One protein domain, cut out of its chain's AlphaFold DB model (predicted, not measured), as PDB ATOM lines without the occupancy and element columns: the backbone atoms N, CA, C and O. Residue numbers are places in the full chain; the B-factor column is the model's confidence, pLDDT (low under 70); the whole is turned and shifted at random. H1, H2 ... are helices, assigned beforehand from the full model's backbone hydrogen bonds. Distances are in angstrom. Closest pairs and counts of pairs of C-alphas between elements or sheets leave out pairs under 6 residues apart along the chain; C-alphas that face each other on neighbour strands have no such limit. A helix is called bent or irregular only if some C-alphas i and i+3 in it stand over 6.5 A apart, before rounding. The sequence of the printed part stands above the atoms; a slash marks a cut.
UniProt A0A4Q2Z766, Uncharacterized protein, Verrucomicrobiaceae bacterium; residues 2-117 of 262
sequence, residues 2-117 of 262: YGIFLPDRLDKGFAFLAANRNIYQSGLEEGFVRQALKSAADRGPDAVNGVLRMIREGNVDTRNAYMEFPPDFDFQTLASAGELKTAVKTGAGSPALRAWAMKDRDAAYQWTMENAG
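This is residues 2 to 117 of the 262 residues of an uncharacterized protein of Verrucomicrobiaceae bacterium (UniProt A0A4Q2Z766). Three helices, H1, H2 and H3, form a small up-and-down bundle, each running against the one before it; H4 and H5 pack on H3, and the hairpin of H6 and H7 lies at the end far from H1. The printed part has 116 residues with seven named helices, H1 to H7 in chain order, and no named strand: all helix. It is compact, with a radius of gyration of the C-alphas of 13.6 A and spans of 39 by 26 by 21 A.

H1, residues 7 to 19, and H2, residues 28 to 41, form a helical hairpin at a shallow tilt of 33 degrees, only just short of steep; their closest C-alphas, of Leu 10 and Ala 36, are 7.0 A apart. H2 and H3, residues 45 to 57, form another at 27 degrees, with the closest C-alphas, of Ala 40 and Ala 47, 4.9 A apart. H1 and H3 only just touch, with 3 pairs of C-alphas within 8 A, the closest being Phe 14 and Met 54 at 6.8 A. H3, the hub, also touches H4, residues 75 to 80, with residues 45 to 49 alone; the closest C-alphas, of Pro 45 and Leu 78, are 4.7 A apart. It touches H5, residues 83 to 89, closest at C-alphas 49 and 83, 5.8 A. H6, residues 94 to 103, touches H5, closest at C-alphas 88 and 94, 6.0 A. H6 and H7, residues 105 to 115, form a helical hairpin, closest at C-alphas 101 and 108, 5.4 A. Every O i to N i+4 pair is within hydrogen-bond range in H2, H3, H4, H5 and H7; H1 has 7 of 9, H6 5 of 6.

H1 begins at C-alpha 7 (-42.237, -34.012, 26.997), and H7 ends at C-alpha 115 (-48.482, -21.663, 0.015). From first to last C-alpha H1 is 19.4 A, H2 20.0 A and H3 18.4 A. H1 is irregular: C-alphas 8 and 11 are 8.0 A apart.

The two farthest C-alphas, of Gly 3 and Glu 114, are 40.0 A apart. The printed part has no cut; the link from H3 to H4 is long. Residues 2 to 8 and 24 to 28 have pLDDT under 70.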
ATOM      1  N   TYR A   2     -52.937 -28.301  37.568       38.56
ATOM      2  CA  TYR A   2     -52.141 -28.361  36.336       38.56
ATOM      3  C   TYR A   2     -51.192 -29.555  36.451       38.56
ATOM      4  O   TYR A   2     -50.244 -29.515  37.231       38.56
ATOM      5  N   GLY A   3     -51.511 -30.648  35.756       47.38
ATOM      6  CA  GLY A   3     -50.645 -31.821  35.699       47.38
ATOM      7  C   GLY A   3     -49.291 -31.456  35.097       47.38
ATOM      8  O   GLY A   3     -49.223 -30.697  34.131       47.38
ATOM      9  N   ILE A   4     -48.218 -31.976  35.689       48.62
ATOM     10  CA  ILE A   4     -46.858 -31.828  35.173       48.62
ATOM     11  C   ILE A   4     -46.805 -32.502  33.799       48.62
ATOM     12  O   ILE A   4     -46.997 -33.713  33.677       48.62
ATOM     13  N   PHE A   5     -46.571 -31.699  32.768       54.38
ATOM     14  CA  PHE A   5     -46.379 -32.168  31.407       54.38
ATOM     15  C   PHE A   5     -44.984 -32.782  31.271       54.38
ATOM     16  O   PHE A   5     -43.985 -32.127  31.564       54.38
ATOM     17  N   LEU A   6     -44.916 -34.043  30.837       58.91
ATOM     18  CA  LEU A   6     -43.660 -34.731  30.541       58.91
ATOM     19  C   LEU A   6     -43.477 -34.777  29.013       58.91
ATOM     20  O   LEU A   6     -44.255 -35.476  28.355       58.91
ATOM     21  N   PRO A   7     -42.476 -34.073  28.444       59.09
ATOM     22  CA  PRO A   7     -42.237 -34.012  26.997       59.09
ATOM     23  C   PRO A   7     -42.141 -35.388  26.316       59.09
ATOM     24  O   PRO A   7     -42.611 -35.549  25.193       59.09
ATOM     25  N   ASP A   8     -41.639 -36.403  27.025       65.19
ATOM     26  CA  ASP A   8     -41.453 -37.776  26.520       65.19
ATOM     27  C   ASP A   8     -42.764 -38.564  26.336       65.19
ATOM     28  O   ASP A   8     -42.759 -39.736  25.956       65.19
ATOM     29  N   ARG A   9     -43.916 -37.957  26.647       77.50
ATOM     30  CA  ARG A   9     -45.241 -38.582  26.510       77.50
ATOM     31  C   ARG A   9     -46.169 -37.829  25.559       77.50
ATOM     32  O   ARG A   9     -47.367 -38.105  25.564       77.50
ATOM     33  N   LEU A  10     -45.624 -36.928  24.741       79.44
ATOM     34  CA  LEU A  10     -46.352 -36.153  23.731       79.44
ATOM     35  C   LEU A  10     -47.262 -37.024  22.851       79.44
ATOM     36  O   LEU A  10     -48.471 -36.800  22.829       79.44
ATOM     37  N   ASP A  11     -46.709 -38.066  22.227       75.69
ATOM     38  CA  ASP A  11     -47.450 -38.964  21.328       75.69
ATOM     39  C   ASP A  11     -48.604 -39.673  22.049       75.69
ATOM     40  O   ASP A  11     -49.725 -39.752  21.548       75.69
ATOM     41  N   LYS A  12     -48.353 -40.140  23.281       81.69
ATOM     42  CA  LYS A  12     -49.376 -40.775  24.127       81.69
ATOM     43  C   LYS A  12     -50.467 -39.783  24.521       81.69
ATOM     44  O   LYS A  12     -51.632 -40.162  24.579       81.69
ATOM     45  N   GLY A  13     -50.100 -38.527  24.777       81.62
ATOM     46  CA  GLY A  13     -51.038 -37.450  25.078       81.62
ATOM     47  C   GLY A  13     -51.935 -37.112  23.887       81.62
ATOM     48  O   GLY A  13     -53.152 -37.072  24.049       81.62
ATOM     49  N   PHE A  14     -51.369 -36.964  22.686       81.12
ATOM     50  CA  PHE A  14     -52.147 -36.736  21.462       81.12
ATOM     51  C   PHE A  14     -53.058 -37.918  21.119       81.12
ATOM     52  O   PHE A  14     -54.237 -37.708  20.837       81.12
ATOM     53  N   ALA A  15     -52.554 -39.153  21.210       81.56
ATOM     54  CA  ALA A  15     -53.364 -40.354  21.001       81.56
ATOM     55  C   ALA A  15     -54.528 -40.433  22.001       81.56
ATOM     56  O   ALA A  15     -55.657 -40.755  21.632       81.56
ATOM     57  N   PHE A  16     -54.272 -40.089  23.265       83.31
ATOM     58  CA  PHE A  16     -55.296 -40.067  24.298       83.31
ATOM     59  C   PHE A  16     -56.345 -38.973  24.060       83.31
ATOM     60  O   PHE A  16     -57.535 -39.267  24.169       83.31
ATOM     61  N   LEU A  17     -55.949 -37.751  23.680       82.12
ATOM     62  CA  LEU A  17     -56.894 -36.691  23.304       82.12
ATOM     63  C   LEU A  17     -57.759 -37.115  22.113       82.12
ATOM     64  O   LEU A  17     -58.984 -37.020  22.174       82.12
ATOM     65  N   ALA A  18     -57.138 -37.658  21.063       79.19
ATOM     66  CA  ALA A  18     -57.846 -38.124  19.878       79.19
ATOM     67  C   ALA A  18     -58.870 -39.230  20.202       79.19
ATOM     68  O   ALA A  18     -59.976 -39.205  19.664       79.19
ATOM     69  N   ALA A  19     -58.536 -40.153  21.110       82.56
ATOM     70  CA  ALA A  19     -59.421 -41.242  21.528       82.56
ATOM     71  C   ALA A  19     -60.546 -40.814  22.492       82.56
ATOM     72  O   ALA A  19     -61.516 -41.551  22.649       82.56
ATOM     73  N   ASN A  20     -60.439 -39.647  23.139       83.50
ATOM     74  CA  ASN A  20     -61.331 -39.227  24.229       83.50
ATOM     75  C   ASN A  20     -61.956 -37.837  24.007       83.50
ATOM     76  O   ASN A  20     -62.306 -37.145  24.963       83.50
ATOM     77  N   ARG A  21     -62.109 -37.397  22.753       75.19
ATOM     78  CA  ARG A  21     -62.606 -36.044  22.419       75.19
ATOM     79  C   ARG A  21     -63.952 -35.680  23.039       75.19
ATOM     80  O   ARG A  21     -64.203 -34.523  23.348       75.19
ATOM     81  N   ASN A  22     -64.834 -36.659  23.224       76.50
ATOM     82  CA  ASN A  22     -66.141 -36.456  23.854       76.50
ATOM     83  C   ASN A  22     -66.036 -36.035  25.332       76.50
ATOM     84  O   ASN A  22     -66.975 -35.436  25.855       76.50
ATOM     85  N   ILE A  23     -64.911 -36.340  25.986       73.94
ATOM     86  CA  ILE A  23     -64.624 -35.999  27.383       73.94
ATOM     87  C   ILE A  23     -63.978 -34.610  27.478       73.94
ATOM     88  O   ILE A  23     -64.275 -33.844  28.395       73.94
ATOM     89  N   TYR A  24     -63.124 -34.253  26.517       67.94
ATOM     90  CA  TYR A  24     -62.389 -32.989  26.503       67.94
ATOM     91  C   TYR A  24     -63.142 -31.913  25.716       67.94
ATOM     92  O   TYR A  24     -62.768 -31.541  24.611       67.94
ATOM     93  N   GLN A  25     -64.213 -31.370  26.299       58.28
ATOM     94  CA  GLN A  25     -64.912 -30.235  25.693       58.28
ATOM     95  C   GLN A  25     -64.094 -28.931  25.841       58.28
ATOM     96  O   GLN A  25     -63.787 -28.476  26.944       58.28
ATOM     97  N   SER A  26     -63.701 -28.387  24.683       60.53
ATOM     98  CA  SER A  26     -63.336 -27.000  24.319       60.53
ATOM     99  C   SER A  26     -62.296 -26.178  25.107       60.53
ATOM    100  O   SER A  26     -61.980 -25.081  24.652       60.53
ATOM    101  N   GLY A  27     -61.688 -26.663  26.195       62.47
ATOM    102  CA  GLY A  27     -60.644 -25.900  26.919       62.47
ATOM    103  C   GLY A  27     -59.356 -26.662  27.247       62.47
ATOM    104  O   GLY A  27     -58.259 -26.109  27.177       62.47
ATOM    105  N   LEU A  28     -59.466 -27.947  27.587       68.50
ATOM    106  CA  LEU A  28     -58.311 -28.757  27.997       68.50
ATOM    107  C   LEU A  28     -57.395 -29.123  26.816       68.50
ATOM    108  O   LEU A  28     -56.177 -29.175  26.987       68.50
ATOM    109  N   GLU A  29     -57.965 -29.301  25.620       75.06
ATOM    110  CA  GLU A  29     -57.207 -29.532  24.382       75.06
ATOM    111  C   GLU A  29     -56.286 -28.345  24.065       75.06
ATOM    112  O   GLU A  29     -55.115 -28.536  23.740       75.06
ATOM    113  N   GLU A  30     -56.774 -27.114  24.256       79.00
ATOM    114  CA  GLU A  30     -55.999 -25.898  24.006       79.00
ATOM    115  C   GLU A  30     -54.780 -25.802  24.931       79.00
ATOM    116  O   GLU A  30     -53.673 -25.500  24.482       79.00
ATOM    117  N   GLY A  31     -54.968 -26.091  26.225       82.12
ATOM    118  CA  GLY A  31     -53.887 -26.078  27.208       82.12
ATOM    119  C   GLY A  31     -52.791 -27.093  26.881       82.12
ATOM    120  O   GLY A  31     -51.607 -26.757  26.942       82.12
ATOM    121  N   PHE A  32     -53.181 -28.306  26.477       84.62
ATOM    122  CA  PHE A  32     -52.240 -29.345  26.063       84.62
ATOM    123  C   PHE A  32     -51.486 -28.956  24.786       84.62
ATOM    124  O   PHE A  32     -50.256 -28.992  24.771       84.62
ATOM    125  N   VAL A  33     -52.200 -28.522  23.740       86.31
ATOM    126  CA  VAL A  33     -51.601 -28.079  22.469       86.31
ATOM    127  C   VAL A  33     -50.610 -26.940  22.699       86.31
ATOM    128  O   VAL A  33     -49.493 -26.980  22.185       86.31
ATOM    129  N   ARG A  34     -50.986 -25.949  23.516       87.19
ATOM    130  CA  ARG A  34     -50.130 -24.809  23.858       87.19
ATOM    131  C   ARG A  34     -48.835 -25.257  24.537       87.19
ATOM    132  O   ARG A  34     -47.765 -24.778  24.170       87.19
ATOM    133  N   GLN A  35     -48.910 -26.165  25.511       87.12
ATOM    134  CA  GLN A  35     -47.721 -26.684  26.199       87.12
ATOM    135  C   GLN A  35     -46.844 -27.539  25.275       87.12
ATOM    136  O   GLN A  35     -45.623 -27.388  25.286       87.12
ATOM    137  N   ALA A  36     -47.462 -28.383  24.444       88.75
ATOM    138  CA  ALA A  36     -46.771 -29.219  23.469       88.75
ATOM    139  C   ALA A  36     -45.972 -28.381  22.464       88.75
ATOM    140  O   ALA A  36     -44.779 -28.614  22.268       88.75
ATOM    141  N   LEU A  37     -46.612 -27.375  21.866       89.69
ATOM    142  CA  LEU A  37     -45.975 -26.487  20.898       89.69
ATOM    143  C   LEU A  37     -44.938 -25.568  21.550       89.69
ATOM    144  O   LEU A  37     -43.886 -25.366  20.956       89.69
ATOM    145  N   LYS A  38     -45.160 -25.085  22.782       89.88
ATOM    146  CA  LYS A  38     -44.140 -24.332  23.536       89.88
ATOM    147  C   LYS A  38     -42.882 -25.172  23.780       89.88
ATOM    148  O   LYS A  38     -41.789 -24.751  23.428       89.88
ATOM    149  N   SER A  39     -43.041 -26.387  24.305       90.00
ATOM    150  CA  SER A  39     -41.914 -27.303  24.531       90.00
ATOM    151  C   SER A  39     -41.211 -27.709  23.230       90.00
ATOM    152  O   SER A  39     -40.013 -27.988  23.223       90.00
ATOM    153  N   ALA A  40     -41.943 -27.781  22.119       91.31
ATOM    154  CA  ALA A  40     -41.357 -28.006  20.808       91.31
ATOM    155  C   ALA A  40     -40.595 -26.778  20.294       91.31
ATOM    156  O   ALA A  40     -39.510 -26.943  19.751       91.31
ATOM    157  N   ALA A  41     -41.108 -25.565  20.514       92.81
ATOM    158  CA  ALA A  41     -40.453 -24.329  20.101       92.81
ATOM    159  C   ALA A  41     -39.070 -24.164  20.751       92.81
ATOM    160  O   ALA A  41     -38.127 -23.797  20.056       92.81
ATOM    161  N   ASP A  42     -38.924 -24.546  22.024       91.56
ATOM    162  CA  ASP A  42     -37.635 -24.557  22.738       91.56
ATOM    163  C   ASP A  42     -36.619 -25.561  22.149       91.56
ATOM    164  O   ASP A  42     -35.417 -25.451  22.381       91.56
ATOM    165  N   ARG A  43     -37.091 -26.553  21.381       91.88
ATOM    166  CA  ARG A  43     -36.268 -27.572  20.701       91.88
ATOM    167  C   ARG A  43     -36.059 -27.283  19.210       91.88
ATOM    168  O   ARG A  43     -35.354 -28.039  18.546       91.88
ATOM    169  N   GLY A  44     -36.653 -26.210  18.691       93.56
ATOM    170  CA  GLY A  44     -36.472 -25.740  17.322       93.56
ATOM    171  C   GLY A  44     -37.547 -26.179  16.311       93.56
ATOM    172  O   GLY A  44     -38.513 -26.871  16.652       93.56
ATOM    173  N   PRO A  45     -37.400 -25.752  15.043       94.62
ATOM    174  CA  PRO A  45     -38.423 -25.892  14.000       94.62
ATOM    175  C   PRO A  45     -38.880 -27.327  13.714       94.62
ATOM    176  O   PRO A  45     -40.076 -27.571  13.553       94.62
ATOM    177  N   ASP A  46     -37.960 -28.293  13.711       93.25
ATOM    178  CA  ASP A  46     -38.281 -29.698  13.428       93.25
ATOM    179  C   ASP A  46     -39.212 -30.304  14.478       93.25
ATOM    180  O   ASP A  46     -40.170 -31.010  14.147       93.25
ATOM    181  N   ALA A  47     -38.984 -29.978  15.754       91.88
ATOM    182  CA  ALA A  47     -39.854 -30.420  16.835       91.88
ATOM    183  C   ALA A  47     -41.260 -29.816  16.692       91.88
ATOM    184  O   ALA A  47     -42.255 -30.506  16.923       91.88
ATOM    185  N   VAL A  48     -41.359 -28.547  16.278       93.00
ATOM    186  CA  VAL A  48     -42.648 -27.881  16.039       93.00
ATOM    187  C   VAL A  48     -43.390 -28.537  14.876       93.00
ATOM    188  O   VAL A  48     -44.579 -28.819  15.016       93.00
ATOM    189  N   ASN A  49     -42.708 -28.872  13.778       92.12
ATOM    190  CA  ASN A  49     -43.310 -29.639  12.682       92.12
ATOM    191  C   ASN A  49     -43.841 -30.997  13.144       92.12
ATOM    192  O   ASN A  49     -44.953 -31.376  12.777       92.12
ATOM    193  N   GLY A  50     -43.088 -31.712  13.985       91.06
ATOM    194  CA  GLY A  50     -43.555 -32.964  14.581       91.06
ATOM    195  C   GLY A  50     -44.876 -32.788  15.335       91.06
ATOM    196  O   GLY A  50     -45.810 -33.566  15.151       91.06
ATOM    197  N   VAL A  51     -45.000 -31.716  16.122       91.12
ATOM    198  CA  VAL A  51     -46.240 -31.419  16.855       91.12
ATOM    199  C   VAL A  51     -47.381 -30.978  15.934       91.12
ATOM    200  O   VAL A  51     -48.502 -31.454  16.107       91.12
ATOM    201  N   LEU A  52     -47.128 -30.132  14.929       91.38
ATOM    202  CA  LEU A  52     -48.145 -29.737  13.941       91.38
ATOM    203  C   LEU A  52     -48.711 -30.951  13.192       91.38
ATOM    204  O   LEU A  52     -49.924 -31.042  12.990       91.38
ATOM    205  N   ARG A  53     -47.848 -31.917  12.857       90.56
ATOM    206  CA  ARG A  53     -48.248 -33.186  12.248       90.56
ATOM    207  C   ARG A  53     -49.184 -33.980  13.153       90.56
ATOM    208  O   ARG A  53     -50.256 -34.383  12.707       90.56
ATOM    209  N   MET A  54     -48.822 -34.143  14.426       89.12
ATOM    210  CA  MET A  54     -49.657 -34.847  15.409       89.12
ATOM    211  C   MET A  54     -51.017 -34.175  15.609       89.12
ATOM    212  O   MET A  54     -52.033 -34.859  15.692       89.12
ATOM    213  N   ILE A  55     -51.057 -32.841  15.646       88.31
ATOM    214  CA  ILE A  55     -52.307 -32.073  15.735       88.31
ATOM    215  C   ILE A  55     -53.195 -32.348  14.521       88.31
ATOM    216  O   ILE A  55     -54.389 -32.600  14.680       88.31
ATOM    217  N   ARG A  56     -52.619 -32.306  13.314       88.50
ATOM    218  CA  ARG A  56     -53.338 -32.555  12.059       88.50
ATOM    219  C   ARG A  56     -53.882 -33.982  12.004       88.50
ATOM    220  O   ARG A  56     -55.065 -34.167  11.734       88.50
ATOM    221  N   GLU A  57     -53.039 -34.978  12.253       87.31
ATOM    222  CA  GLU A  57     -53.403 -36.404  12.195       87.31
ATOM    223  C   GLU A  57     -54.389 -36.781  13.296       87.31
ATOM    224  O   GLU A  57     -55.357 -37.500  13.062       87.31
ATOM    225  N   GLY A  58     -54.195 -36.210  14.482       83.94
ATOM    226  CA  GLY A  58     -55.112 -36.321  15.601       83.94
ATOM    227  C   GLY A  58     -56.339 -35.425  15.481       83.94
ATOM    228  O   GLY A  58     -57.122 -35.438  16.426       83.94
ATOM    229  N   ASN A  59     -56.502 -34.660  14.386       81.25
ATOM    230  CA  ASN A  59     -57.552 -33.667  14.095       81.25
ATOM    231  C   ASN A  59     -57.975 -32.854  15.342       81.25
ATOM    232  O   ASN A  59     -59.159 -32.763  15.670       81.25
ATOM    233  N   VAL A  60     -56.978 -32.350  16.073       82.12
ATOM    234  CA  VAL A  60     -57.145 -31.581  17.315       82.12
ATOM    235  C   VAL A  60     -57.459 -30.125  16.976       82.12
ATOM    236  O   VAL A  60     -56.797 -29.520  16.130       82.12
ATOM    237  N   ASP A  61     -58.459 -29.543  17.640       77.12
ATOM    238  CA  ASP A  61     -58.837 -28.149  17.417       77.12
ATOM    239  C   ASP A  61     -57.830 -27.192  18.072       77.12
ATOM    240  O   ASP A  61     -57.626 -27.197  19.283       77.12
ATOM    241  N   THR A  62     -57.209 -26.335  17.262       77.06
ATOM    242  CA  THR A  62     -56.211 -25.354  17.720       77.06
ATOM    243  C   THR A  62     -56.648 -23.909  17.526       77.06
ATOM    244  O   THR A  62     -55.869 -22.988  17.764       77.06
ATOM    245  N   ARG A  63     -57.906 -23.671  17.130       70.56
ATOM    246  CA  ARG A  63     -58.389 -22.346  16.697       70.56
ATOM    247  C   ARG A  63     -58.187 -21.242  17.739       70.56
ATOM    248  O   ARG A  63     -57.987 -20.078  17.378       70.56
ATOM    249  N   ASN A  64     -58.239 -21.594  19.023       70.38
ATOM    250  CA  ASN A  64     -58.078 -20.654  20.135       70.38
ATOM    251  C   ASN A  64     -56.692 -20.716  20.796       70.38
ATOM    252  O   ASN A  64     -56.415 -19.900  21.667       70.38
ATOM    253  N   ALA A  65     -55.806 -21.621  20.369       74.81
ATOM    254  CA  ALA A  65     -54.475 -21.718  20.948       74.81
ATOM    255  C   ALA A  65     -53.643 -20.479  20.581       74.81
ATOM    256  O   ALA A  65     -53.390 -20.194  19.409       74.81
ATOM    257  N   TYR A  66     -53.216 -19.745  21.607       74.81
ATOM    258  CA  TYR A  66     -52.230 -18.671  21.494       74.81
ATOM    259  C   TYR A  66     -50.886 -19.161  21.999       74.81
ATOM    260  O   TYR A  66     -50.816 -19.826  23.035       74.81
ATOM    261  N   MET A  67     -49.824 -18.825  21.276       81.19
ATOM    262  CA  MET A  67     -48.490 -19.326  21.574       81.19
ATOM    263  C   MET A  67     -47.460 -18.228  21.443       81.19
ATOM    264  O   MET A  67     -47.502 -17.424  20.516       81.19
ATOM    265  N   GLU A  68     -46.514 -18.264  22.364       83.25
ATOM    266  CA  GLU A  68     -45.316 -17.449  22.333       83.25
ATOM    267  C   GLU A  68     -44.165 -18.369  21.937       83.25
ATOM    268  O   GLU A  68     -43.971 -19.423  22.544       83.25
ATOM    269  N   PHE A  69     -43.438 -17.984  20.893       90.44
ATOM    270  CA  PHE A  69     -42.211 -18.654  20.476       90.44
ATOM    271  C   PHE A  69     -41.005 -17.897  21.048       90.44
ATOM    272  O   PHE A  69     -41.100 -16.673  21.202       90.44
ATOM    273  N   PRO A  70     -39.867 -18.573  21.300       92.31
ATOM    274  CA  PRO A  70     -38.610 -17.913  21.665       92.31
ATOM    275  C   PRO A  70     -38.299 -16.749  20.710       92.31
ATOM    276  O   PRO A  70     -38.576 -16.903  19.519       92.31
ATOM    277  N   PRO A  71     -37.767 -15.592  21.157       90.62
ATOM    278  CA  PRO A  71     -37.577 -14.401  20.312       90.62
ATOM    279  C   PRO A  71     -36.804 -14.653  19.010       90.62
ATOM    280  O   PRO A  71     -37.158 -14.105  17.969       90.62
ATOM    281  N   ASP A  72     -35.846 -15.566  19.048       93.25
ATOM    282  CA  ASP A  72     -34.950 -15.993  17.973       93.25
ATOM    283  C   ASP A  72     -35.428 -17.244  17.213       93.25
ATOM    284  O   ASP A  72     -34.711 -17.760  16.362       93.25
ATOM    285  N   PHE A  73     -36.646 -17.731  17.482       95.94
ATOM    286  CA  PHE A  73     -37.192 -18.895  16.784       95.94
ATOM    287  C   PHE A  73     -37.225 -18.700  15.259       95.94
ATOM    288  O   PHE A  73     -37.816 -17.736  14.760       95.94
ATOM    289  N   ASP A  74     -36.653 -19.668  14.542       95.44
ATOM    290  CA  ASP A  74     -36.495 -19.671  13.089       95.44
ATOM    291  C   ASP A  74     -37.768 -20.145  12.362       95.44
ATOM    292  O   ASP A  74     -37.955 -21.320  12.027       95.44
ATOM    293  N   PHE A  75     -38.669 -19.196  12.102       95.12
ATOM    294  CA  PHE A  75     -39.887 -19.449  11.333       95.12
ATOM    295  C   PHE A  75     -39.624 -19.790   9.861       95.12
ATOM    296  O   PHE A  75     -40.442 -20.485   9.263       95.12
ATOM    297  N   GLN A  76     -38.499 -19.366   9.281       94.69
ATOM    298  CA  GLN A  76     -38.179 -19.643   7.877       94.69
ATOM    299  C   GLN A  76     -37.838 -21.120   7.672       94.69
ATOM    300  O   GLN A  76     -38.333 -21.759   6.738       94.69
ATOM    301  N   THR A  77     -37.068 -21.703   8.593       95.19
ATOM    302  CA  THR A  77     -36.813 -23.147   8.594       95.19
ATOM    303  C   THR A  77     -38.099 -23.935   8.856       95.19
ATOM    304  O   THR A  77     -38.372 -24.911   8.152       95.19
ATOM    305  N   LEU A  78     -38.955 -23.481   9.786       94.50
ATOM    306  CA  LEU A  78     -40.268 -24.104  10.014       94.50
ATOM    307  C   LEU A  78     -41.113 -24.122   8.730       94.50
ATOM    308  O   LEU A  78     -41.698 -25.147   8.378       94.50
ATOM    309  N   ALA A  79     -41.160 -22.990   8.030       93.06
ATOM    310  CA  ALA A  79     -41.939 -22.788   6.819       93.06
ATOM    311  C   ALA A  79     -41.444 -23.640   5.638       93.06
ATOM    312  O   ALA A  79     -42.250 -24.136   4.846       93.06
ATOM    313  N   SER A  80     -40.129 -23.856   5.556       90.62
ATOM    314  CA  SER A  80     -39.467 -24.608   4.480       90.62
ATOM    315  C   SER A  80     -39.586 -26.132   4.630       90.62
ATOM    316  O   SER A  80     -39.502 -26.860   3.643       90.62
ATOM    317  N   ALA A  81     -39.840 -26.635   5.839       86.94
ATOM    318  CA  ALA A  81     -39.981 -28.066   6.134       86.94
ATOM    319  C   ALA A  81     -41.329 -28.691   5.696       86.94
ATOM    320  O   ALA A  81     -41.539 -29.897   5.832       86.94
ATOM    321  N   GLY A  82     -42.264 -27.888   5.176       81.00
ATOM    322  CA  GLY A  82     -43.466 -28.347   4.469       81.00
ATOM    323  C   GLY A  82     -44.701 -28.673   5.322       81.00
ATOM    324  O   GLY A  82     -45.817 -28.471   4.842       81.00
ATOM    325  N   GLU A  83     -44.566 -29.107   6.582       89.00
ATOM    326  CA  GLU A  83     -45.740 -29.442   7.420       89.00
ATOM    327  C   GLU A  83     -46.614 -28.213   7.699       89.00
ATOM    328  O   GLU A  83     -47.841 -28.320   7.676       89.00
ATOM    329  N   LEU A  84     -46.009 -27.030   7.877       88.94
ATOM    330  CA  LEU A  84     -46.748 -25.788   8.110       88.94
ATOM    331  C   LEU A  84     -47.785 -25.526   7.006       88.94
ATOM    332  O   LEU A  84     -48.928 -25.191   7.306       88.94
ATOM    333  N   LYS A  85     -47.436 -25.758   5.734       88.56
ATOM    334  CA  LYS A  85     -48.349 -25.593   4.586       88.56
ATOM    335  C   LYS A  85     -49.589 -26.469   4.713       88.56
ATOM    336  O   LYS A  85     -50.710 -25.998   4.521       88.56
ATOM    337  N   THR A  86     -49.393 -27.740   5.040       87.06
ATOM    338  CA  THR A  86     -50.491 -28.698   5.202       87.06
ATOM    339  C   THR A  86     -51.328 -28.360   6.433       87.06
ATOM    340  O   THR A  86     -52.555 -28.359   6.356       87.06
ATOM    341  N   ALA A  87     -50.679 -28.009   7.544       84.25
ATOM    342  CA  ALA A  87     -51.340 -27.659   8.793       84.25
ATOM    343  C   ALA A  87     -52.201 -26.392   8.662       84.25
ATOM    344  O   ALA A  87     -53.284 -26.320   9.238       84.25
ATOM    345  N   VAL A  88     -51.770 -25.390   7.892       84.06
ATOM    346  CA  VAL A  88     -52.555 -24.164   7.664       84.06
ATOM    347  C   VAL A  88     -53.849 -24.464   6.911       84.06
ATOM    348  O   VAL A  88     -54.906 -23.983   7.310       84.06
ATOM    349  N   LYS A  89     -53.805 -25.332   5.894       81.31
ATOM    350  CA  LYS A  89     -55.000 -25.728   5.125       81.31
ATOM    351  C   LYS A  89     -56.057 -26.445   5.967       81.31
ATOM    352  O   LYS A  89     -57.235 -26.392   5.631       81.31
ATOM    353  N   THR A  90     -55.653 -27.107   7.051       79.19
ATOM    354  CA  THR A  90     -56.565 -27.787   7.984       79.19
ATOM    355  C   THR A  90     -56.872 -26.962   9.239       79.19
ATOM    356  O   THR A  90     -57.568 -27.442  10.130       79.19
ATOM    357  N   GLY A  91     -56.350 -25.734   9.342       74.69
ATOM    358  CA  GLY A  91     -56.489 -24.858  10.510       74.69
ATOM    359  C   GLY A  91     -55.535 -25.166  11.675       74.69
ATOM    360  O   GLY A  91     -55.403 -24.336  12.574       74.69
ATOM    361  N   ALA A  92     -54.818 -26.295  11.645       75.06
ATOM    362  CA  ALA A  92     -53.841 -26.713  12.656       75.06
ATOM    363  C   ALA A  92     -52.596 -25.804  12.740       75.06
ATOM    364  O   ALA A  92     -51.961 -25.716  13.787       75.06
ATOM    365  N   GLY A  93     -52.244 -25.123  11.645       75.12
ATOM    366  CA  GLY A  93     -51.073 -24.242  11.549       75.12
ATOM    367  C   GLY A  93     -51.307 -22.813  12.050       75.12
ATOM    368  O   GLY A  93     -50.356 -22.039  12.160       75.12
ATOM    369  N   SER A  94     -52.556 -22.458  12.374       81.50
ATOM    370  CA  SER A  94     -52.947 -21.090  12.746       81.50
ATOM    371  C   SER A  94     -52.120 -20.508  13.904       81.50
ATOM    372  O   SER A  94     -51.691 -19.359  13.792       81.50
ATOM    373  N   PRO A  95     -51.811 -21.256  14.987       83.38
ATOM    374  CA  PRO A  95     -51.007 -20.716  16.085       83.38
ATOM    375  C   PRO A  95     -49.577 -20.332  15.675       83.38
ATOM    376  O   PRO A  95     -49.073 -19.298  16.110       83.38
ATOM    377  N   ALA A  96     -48.931 -21.135  14.821       89.19
ATOM    378  CA  ALA A  96     -47.580 -20.854  14.333       89.19
ATOM    379  C   ALA A  96     -47.566 -19.646  13.384       89.19
ATOM    380  O   ALA A  96     -46.716 -18.772  13.531       89.19
ATOM    381  N   LEU A  97     -48.546 -19.546  12.476       88.56
ATOM    382  CA  LEU A  97     -48.685 -18.382  11.594       88.56
ATOM    383  C   LEU A  97     -48.952 -17.085  12.358       88.56
ATOM    384  O   LEU A  97     -48.331 -16.070  12.056       88.56
ATOM    385  N   ARG A  98     -49.846 -17.101  13.356       85.44
ATOM    386  CA  ARG A  98     -50.112 -15.917  14.189       85.44
ATOM    387  C   ARG A  98     -48.846 -15.466  14.919       85.44
ATOM    388  O   ARG A  98     -48.550 -14.276  14.937       85.44
ATOM    389  N   ALA A  99     -48.088 -16.405  15.486       88.44
ATOM    390  CA  ALA A  99     -46.840 -16.086  16.171       88.44
ATOM    391  C   ALA A  99     -45.762 -15.549  15.218       88.44
ATOM    392  O   ALA A  99     -45.064 -14.598  15.566       88.44
ATOM    393  N   TRP A 100     -45.657 -16.102  14.007       91.81
ATOM    394  CA  TRP A 100     -44.774 -15.560  12.976       91.81
ATOM    395  C   TRP A 100     -45.190 -14.134  12.604       91.81
ATOM    396  O   TRP A 100     -44.370 -13.221  12.669       91.81
ATOM    397  N   ALA A 101     -46.479 -13.907  12.347       89.19
ATOM    398  CA  ALA A 101     -47.012 -12.595  11.992       89.19
ATOM    399  C   ALA A 101     -46.838 -11.531  13.096       89.19
ATOM    400  O   ALA A 101     -46.856 -10.333  12.811       89.19
ATOM    401  N   MET A 102     -46.663 -11.937  14.359       86.44
ATOM    402  CA  MET A 102     -46.304 -11.017  15.444       86.44
ATOM    403  C   MET A 102     -44.856 -10.520  15.356       86.44
ATOM    404  O   MET A 102     -44.594  -9.407  15.805       86.44
ATOM    405  N   LYS A 103     -43.938 -11.315  14.794       88.12
ATOM    406  CA  LYS A 103     -42.520 -10.956  14.650       88.12
ATOM    407  C   LYS A 103     -42.192 -10.334  13.300       88.12
ATOM    408  O   LYS A 103     -41.505  -9.324  13.246       88.12
ATOM    409  N   ASP A 104     -42.679 -10.953  12.231       91.75
ATOM    410  CA  ASP A 104     -42.438 -10.544  10.851       91.75
ATOM    411  C   ASP A 104     -43.715 -10.775  10.040       91.75
ATOM    412  O   ASP A 104     -43.988 -11.856   9.506       91.75
ATOM    413  N   ARG A 105     -44.556  -9.740  10.037       91.12
ATOM    414  CA  ARG A 105     -45.897  -9.787   9.454       91.12
ATOM    415  C   ARG A 105     -45.863  -9.933   7.937       91.12
ATOM    416  O   ARG A 105     -46.686 -10.663   7.386       91.12
ATOM    417  N   ASP A 106     -44.925  -9.257   7.280       93.25
ATOM    418  CA  ASP A 106     -44.808  -9.269   5.824       93.25
ATOM    419  C   ASP A 106     -44.290 -10.622   5.327       93.25
ATOM    420  O   ASP A 106     -44.890 -11.185   4.410       93.25
ATOM    421  N   ALA A 107     -43.274 -11.206   5.975       94.75
ATOM    422  CA  ALA A 107     -42.776 -12.529   5.595       94.75
ATOM    423  C   ALA A 107     -43.834 -13.628   5.795       94.75
ATOM    424  O   ALA A 107     -44.037 -14.464   4.913       94.75
ATOM    425  N   ALA A 108     -44.559 -13.603   6.922       93.56
ATOM    426  CA  ALA A 108     -45.648 -14.547   7.169       93.56
ATOM    427  C   ALA A 108     -46.765 -14.416   6.118       93.56
ATOM    428  O   ALA A 108     -47.293 -15.421   5.638       93.56
ATOM    429  N   TYR A 109     -47.126 -13.180   5.749       93.62
ATOM    430  CA  TYR A 109     -48.136 -12.915   4.726       93.62
ATOM    431  C   TYR A 109     -47.711 -13.430   3.353       93.62
ATOM    432  O   TYR A 109     -48.466 -14.182   2.737       93.62
ATOM    433  N   GLN A 110     -46.505 -13.075   2.901       94.62
ATOM    434  CA  GLN A 110     -45.960 -13.522   1.618       94.62
ATOM    435  C   GLN A 110     -45.945 -15.048   1.533       94.62
ATOM    436  O   GLN A 110     -46.525 -15.619   0.608       94.62
ATOM    437  N   TRP A 111     -45.407 -15.714   2.559       94.81
ATOM    438  CA  TRP A 111     -45.394 -17.171   2.608       94.81
ATOM    439  C   TRP A 111     -46.807 -17.765   2.530       94.81
ATOM    440  O   TRP A 111     -47.034 -18.735   1.799       94.81
ATOM    441  N   THR A 112     -47.775 -17.189   3.252       92.88
ATOM    442  CA  THR A 112     -49.164 -17.666   3.240       92.88
ATOM    443  C   THR A 112     -49.808 -17.500   1.874       92.88
ATOM    444  O   THR A 112     -50.465 -18.433   1.411       92.88
ATOM    445  N   MET A 113     -49.599 -16.372   1.198       93.19
ATOM    446  CA  MET A 113     -50.129 -16.166  -0.149       93.19
ATOM    447  C   MET A 113     -49.551 -17.182  -1.141       93.19
ATOM    448  O   MET A 113     -50.306 -17.769  -1.914       93.19
ATOM    449  N   GLU A 114     -48.255 -17.481  -1.050       93.25
ATOM    450  CA  GLU A 114     -47.575 -18.453  -1.916       93.25
ATOM    451  C   GLU A 114     -47.976 -19.916  -1.643       93.25
ATOM    452  O   GLU A 114     -47.962 -20.753  -2.548       93.25
ATOM    453  N   ASN A 115     -48.330 -20.262  -0.399       91.56
ATOM    454  CA  ASN A 115     -48.482 -21.663   0.015       91.56
ATOM    455  C   ASN A 115     -49.907 -22.090   0.384       91.56
ATOM    456  O   ASN A 115     -50.264 -23.263   0.204       91.56
ATOM    457  N   ALA A 116     -50.718 -21.168   0.891       86.88
ATOM    458  CA  ALA A 116     -52.083 -21.413   1.352       86.88
ATOM    459  C   ALA A 116     -53.134 -20.550   0.629       86.88
ATOM    460  O   ALA A 116     -54.322 -20.866   0.709       86.88
ATOM    461  N   GLY A 117     -52.709 -19.517  -0.105       88.50
ATOM    462  CA  GLY A 117     -53.583 -18.592  -0.823       88.50
ATOM    463  C   GLY A 117     -54.416 -17.705   0.108       88.50
ATOM    464  O   GLY A 117     -54.228 -17.691   1.327       88.50
TER     465      GLY A 117